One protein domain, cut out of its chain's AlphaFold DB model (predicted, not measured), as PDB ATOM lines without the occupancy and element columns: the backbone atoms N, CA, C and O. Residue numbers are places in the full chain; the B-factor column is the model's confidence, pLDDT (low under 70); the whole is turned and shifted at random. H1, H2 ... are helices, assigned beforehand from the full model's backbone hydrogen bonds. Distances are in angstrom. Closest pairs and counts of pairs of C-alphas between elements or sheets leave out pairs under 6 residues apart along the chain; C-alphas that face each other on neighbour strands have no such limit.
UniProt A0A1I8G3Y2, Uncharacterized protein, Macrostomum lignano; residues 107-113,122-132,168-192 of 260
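AT A GLANCE: This is residues 107 to 113, 122 to 132 and 168 to 192 of the 260 residues of an uncharacterized protein of Macrostomum lignano (UniProt A0A1I8G3Y2). Helices H3 and H2 follow each other end to end in a slightly angled line that makes the long axis, with the short helix H1 and the loop of residues 122 to 132 along one side of it. The printed part has 43 residues with three named helices, in the order H1, H2, H3, and no named strand: all helix. It is only just compact, close to loose, with a radius of gyration of the C-alphas of 10.8 A, and elongated, spanning 30 by 18 by 18 A.

IN THESE COORDINATES: H3, residues 179 to 190, is 16.3 A long and ends at C-alpha 190 (96.444, 50.599, 120.310). H2, residues 169 to 177, is 11.6 A long and begins at C-alpha 169 (86.036, 45.671, 95.039). H1 is residues 109 to 113, 5.7 A.

HOW THE PARTS SIT: H3, with residues 180 to 181 alone, only just touches H2, only at the corner by their tight link, with 3 pairs of C-alphas within 8 A; the closest C-alphas, of Asn 175 and Phe 181, are 5.7 A apart. They run the same way at a shallow tilt of 29 degrees. H1 and H3 are near each other; H1 and H2 are apart. In H1, H2 and H3 every O i to N i+4 pair is within hydrogen-bond range.

THE WHOLE: The farthest C-alphas, of Gly 168 and Gln 191, are 30.7 A apart. Residues 186 to 192 stand free. The printed part has two cuts: across the first, the C-alphas of residues 113 and 122 are 14.2 A apart, and across the second, the C-alphas of residues 132 and 168 are 9.2 A apart. Residues 107 to 108 and 190 to 192 have pLDDT under 70.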
ATOM      1  N   LEU A 107      84.868  38.249 124.344       56.97
ATOM      2  CA  LEU A 107      84.568  38.312 122.929       56.97
ATOM      3  C   LEU A 107      84.075  39.702 122.556       56.97
ATOM      4  O   LEU A 107      83.267  40.335 123.234       56.97
ATOM      5  N   ASP A 108      84.562  40.100 121.399       60.09
ATOM      6  CA  ASP A 108      84.376  41.336 120.665       60.09
ATOM      7  C   ASP A 108      82.917  41.622 120.242       60.09
ATOM      8  O   ASP A 108      82.653  42.373 119.304       60.09
ATOM      9  N   CYS A 109      81.949  40.993 120.911       71.06
ATOM     10  CA  CYS A 109      80.543  40.982 120.541       71.06
ATOM     11  C   CYS A 109      79.906  42.364 120.649       71.06
ATOM     12  O   CYS A 109      79.031  42.663 119.856       71.06
ATOM     13  N   VAL A 110      80.342  43.227 121.575       76.00
ATOM     14  CA  VAL A 110      79.764  44.577 121.710       76.00
ATOM     15  C   VAL A 110      80.149  45.459 120.523       76.00
ATOM     16  O   VAL A 110      79.295  46.124 119.945       76.00
ATOM     17  N   ALA A 111      81.420  45.437 120.118       78.88
ATOM     18  CA  ALA A 111      81.873  46.188 118.953       78.88
ATOM     19  C   ALA A 111      81.289  45.611 117.661       78.88
ATOM     20  O   ALA A 111      80.766  46.363 116.842       78.88
ATOM     21  N   ALA A 112      81.321  44.284 117.513       81.62
ATOM     22  CA  ALA A 112      80.723  43.594 116.380       81.62
ATOM     23  C   ALA A 112      79.218  43.891 116.260       81.62
ATOM     24  O   ALA A 112      78.775  44.249 115.175       81.62
ATOM     25  N   ALA A 113      78.468  43.827 117.367       84.69
ATOM     26  CA  ALA A 113      77.042  44.149 117.405       84.69
ATOM     27  C   ALA A 113      76.780  45.618 117.052       84.69
ATOM     28  O   ALA A 113      75.926  45.912 116.225       84.69
ATOM     29  N   THR A 122      72.106  51.663 107.844       87.75
ATOM     30  CA  THR A 122      72.683  52.549 106.819       87.75
ATOM     31  C   THR A 122      72.900  51.839 105.488       87.75
ATOM     32  O   THR A 122      72.484  52.340 104.445       87.75
ATOM     33  N   ASN A 123      73.559  50.679 105.502       85.69
ATOM     34  CA  ASN A 123      73.840  49.906 104.303       85.69
ATOM     35  C   ASN A 123      74.107  48.424 104.630       85.69
ATOM     36  O   ASN A 123      75.253  48.051 104.910       85.69
ATOM     37  N   PRO A 124      73.082  47.556 104.548       83.81
ATOM     38  CA  PRO A 124      73.180  46.182 105.037       83.81
ATOM     39  C   PRO A 124      74.161  45.314 104.239       83.81
ATOM     40  O   PRO A 124      74.577  44.268 104.725       83.81
ATOM     41  N   LYS A 125      74.576  45.740 103.036       83.19
ATOM     42  CA  LYS A 125      75.529  44.987 102.206       83.19
ATOM     43  C   LYS A 125      76.965  45.049 102.731       83.19
ATOM     44  O   LYS A 125      77.687  44.070 102.609       83.19
ATOM     45  N   TYR A 126      77.367  46.174 103.328       79.94
ATOM     46  CA  TYR A 126      78.755  46.414 103.751       79.94
ATOM     47  C   TYR A 126      78.976  46.191 105.258       79.94
ATOM     48  O   TYR A 126      80.066  46.409 105.768       79.94
ATOM     49  N   GLY A 127      77.947  45.722 105.971       71.44
ATOM     50  CA  GLY A 127      77.922  45.605 107.430       71.44
ATOM     51  C   GLY A 127      78.446  44.317 108.040       71.44
ATOM     52  O   GLY A 127      78.377  44.157 109.259       71.44
ATOM     53  N   SER A 128      78.921  43.378 107.226       76.44
ATOM     54  CA  SER A 128      79.421  42.112 107.741       76.44
ATOM     55  C   SER A 128      80.718  42.345 108.517       76.44
ATOM     56  O   SER A 128      81.726  42.775 107.968       76.44
ATOM     57  N   VAL A 129      80.707  42.033 109.815       80.69
ATOM     58  CA  VAL A 129      81.919  42.076 110.657       80.69
ATOM     59  C   VAL A 129      82.968  41.081 110.151       80.69
ATOM     60  O   VAL A 129      84.168  41.305 110.284       80.69
ATOM     61  N   LEU A 130      82.507  39.982 109.552       83.50
ATOM     62  CA  LEU A 130      83.357  39.016 108.877       83.50
ATOM     63  C   LEU A 130      83.589  39.474 107.429       83.50
ATOM     64  O   LEU A 130      82.615  39.603 106.681       83.50
ATOM     65  N   PRO A 131      84.846  39.719 107.020       85.44
ATOM     66  CA  PRO A 131      85.145  40.069 105.643       85.44
ATOM     67  C   PRO A 131      84.953  38.848 104.729       85.44
ATOM     68  O   PRO A 131      85.269  37.722 105.134       85.44
ATOM     69  N   PRO A 132      84.474  39.040 103.489       89.31
ATOM     70  CA  PRO A 132      84.415  37.968 102.512       89.31
ATOM     71  C   PRO A 132      85.825  37.498 102.159       89.31
ATOM     72  O   PRO A 132      86.791  38.264 102.128       89.31
ATOM     73  N   GLY A 168      82.919  41.807  95.591       90.31
ATOM     74  CA  GLY A 168      83.550  42.783  94.712       90.31
ATOM     75  C   GLY A 168      84.399  43.848  95.413       90.31
ATOM     76  O   GLY A 168      84.480  43.954  96.637       90.31
ATOM     77  N   ALA A 169      85.026  44.702  94.596       89.69
ATOM     78  CA  ALA A 169      86.036  45.671  95.039       89.69
ATOM     79  C   ALA A 169      85.551  46.657  96.117       89.69
ATOM     80  O   ALA A 169      86.327  47.063  96.981       89.69
ATOM     81  N   LYS A 170      84.272  47.062  96.083       90.62
ATOM     82  CA  LYS A 170      83.718  47.989  97.085       90.62
ATOM     83  C   LYS A 170      83.656  47.349  98.472       90.62
ATOM     84  O   LYS A 170      83.962  48.025  99.452       90.62
ATOM     85  N   GLN A 171      83.289  46.069  98.546       90.38
ATOM     86  CA  GLN A 171      83.251  45.323  99.802       90.38
ATOM     87  C   GLN A 171      84.671  45.106 100.336       90.38
ATOM     88  O   GLN A 171      84.927  45.327 101.516       90.38
ATOM     89  N   ASP A 172      85.622  44.765  99.467       90.75
ATOM     90  CA  ASP A 172      87.032  44.612  99.853       90.75
ATOM     91  C   ASP A 172      87.633  45.907 100.397       90.75
ATOM     92  O   ASP A 172      88.317  45.904 101.424       90.75
ATOM     93  N   TRP A 173      87.347  47.035  99.746       90.81
ATOM     94  CA  TRP A 173      87.748  48.347 100.240       90.81
ATOM     95  C   TRP A 173      87.128  48.640 101.609       90.81
ATOM     96  O   TRP A 173      87.815  49.101 102.520       90.81
ATOM     97  N   PHE A 174      85.842  48.335 101.784       90.19
ATOM     98  CA  PHE A 174      85.155  48.566 103.047       90.19
ATOM     99  C   PHE A 174      85.785  47.762 104.196       90.19
ATOM    100  O   PHE A 174      86.019  48.292 105.283       90.19
ATOM    101  N   ASN A 175      86.166  46.516 103.922       89.12
ATOM    102  CA  ASN A 175      86.797  45.631 104.895       89.12
ATOM    103  C   ASN A 175      88.278  45.927 105.157       89.12
ATOM    104  O   ASN A 175      88.780  45.556 106.211       89.12
ATOM    105  N   SER A 176      88.982  46.587 104.234       89.25
ATOM    106  CA  SER A 176      90.413  46.911 104.369       89.25
ATOM    107  C   SER A 176      90.694  48.361 104.765       89.25
ATOM    108  O   SER A 176      91.775  48.662 105.262       89.25
ATOM    109  N   ALA A 177      89.756  49.280 104.534       90.69
ATOM    110  CA  ALA A 177      89.960  50.714 104.742       90.69
ATOM    111  C   ALA A 177      88.715  51.462 105.251       90.69
ATOM    112  O   ALA A 177      88.822  52.655 105.572       90.69
ATOM    113  N   GLY A 178      87.559  50.797 105.333       89.62
ATOM    114  CA  GLY A 178      86.291  51.397 105.744       89.62
ATOM    115  C   GLY A 178      86.223  51.770 107.233       89.62
ATOM    116  O   GLY A 178      87.145  51.481 108.003       89.62
ATOM    117  N   PRO A 179      85.132  52.431 107.665       87.12
ATOM    118  CA  PRO A 179      84.966  52.916 109.037       87.12
ATOM    119  C   PRO A 179      85.104  51.812 110.095       87.12
ATOM    120  O   PRO A 179      85.877  51.966 111.041       87.12
ATOM    121  N   SER A 180      84.438  50.673 109.884       85.06
ATOM    122  CA  SER A 180      84.492  49.506 110.774       85.06
ATOM    123  C   SER A 180      85.908  48.959 110.901       85.06
ATOM    124  O   SER A 180      86.400  48.746 112.008       85.06
ATOM    125  N   PHE A 181      86.608  48.809 109.771       88.44
ATOM    126  CA  PHE A 181      87.999  48.371 109.761       88.44
ATOM    127  C   PHE A 181      88.905  49.354 110.503       88.44
ATOM    128  O   PHE A 181      89.724  48.937 111.316       88.44
ATOM    129  N   ARG A 182      88.758  50.664 110.272       88.25
ATOM    130  CA  ARG A 182      89.566  51.688 110.955       88.25
ATOM    131  C   ARG A 182      89.387  51.631 112.463       88.25
ATOM    132  O   ARG A 182      90.382  51.748 113.181       88.25
ATOM    133  N   TYR A 183      88.156  51.442 112.930       85.00
ATOM    134  CA  TYR A 183      87.864  51.272 114.347       85.00
ATOM    135  C   TYR A 183      88.526  50.003 114.901       85.00
ATOM    136  O   TYR A 183      89.342  50.099 115.818       85.00
ATOM    137  N   LEU A 184      88.253  48.839 114.302       81.81
ATOM    138  CA  LEU A 184      88.772  47.547 114.764       81.81
ATOM    139  C   LEU A 184      90.305  47.484 114.700       81.81
ATOM    140  O   LEU A 184      90.946  47.083 115.667       81.81
ATOM    141  N   SER A 185      90.908  47.949 113.607       84.50
ATOM    142  CA  SER A 185      92.361  48.005 113.412       84.50
ATOM    143  C   SER A 185      93.030  48.954 114.407       84.50
ATOM    144  O   SER A 185      93.956  48.556 115.112       84.50
ATOM    145  N   SER A 186      92.521  50.185 114.554       79.31
ATOM    146  CA  SER A 186      93.074  51.145 115.520       79.31
ATOM    147  C   SER A 186      92.942  50.645 116.952       79.31
ATOM    148  O   SER A 186      93.849  50.856 117.756       79.31
ATOM    149  N   ARG A 187      91.830  49.985 117.280       73.12
ATOM    150  CA  ARG A 187      91.614  49.396 118.597       73.12
ATOM    151  C   ARG A 187      92.573  48.237 118.840       73.12
ATOM    152  O   ARG A 187      93.268  48.263 119.843       73.12
ATOM    153  N   ASN A 188      92.688  47.287 117.917       75.50
ATOM    154  CA  ASN A 188      93.579  46.134 118.072       75.50
ATOM    155  C   ASN A 188      95.060  46.558 118.129       75.50
ATOM    156  O   ASN A 188      95.834  45.991 118.896       75.50
ATOM    157  N   LEU A 189      95.444  47.592 117.372       72.12
ATOM    158  CA  LEU A 189      96.808  48.128 117.350       72.12
ATOM    159  C   LEU A 189      97.152  48.946 118.604       72.12
ATOM    160  O   LEU A 189      98.282  48.894 119.081       72.12
ATOM    161  N   ARG A 190      96.204  49.722 119.145       64.50
ATOM    162  CA  ARG A 190      96.444  50.599 120.310       64.50
ATOM    163  C   ARG A 190      96.104  49.937 121.648       64.50
ATOM    164  O   ARG A 190      96.588  50.396 122.681       64.50
ATOM    165  N   GLN A 191      95.237  48.929 121.643       55.59
ATOM    166  CA  GLN A 191      94.665  48.279 122.823       55.59
ATOM    167  C   GLN A 191      94.495  46.771 122.563       55.59
ATOM    168  O   GLN A 191      93.385  46.310 122.287       55.59
ATOM    169  N   PRO A 192      95.568  45.972 122.706       51.53
ATOM    170  CA  PRO A 192      95.518  44.514 122.538       51.53
ATOM    171  C   PRO A 192      94.553  43.792 123.503       51.53
ATOM    172  O   PRO A 192      94.322  42.596 123.380       51.53
TER     173      PRO A 192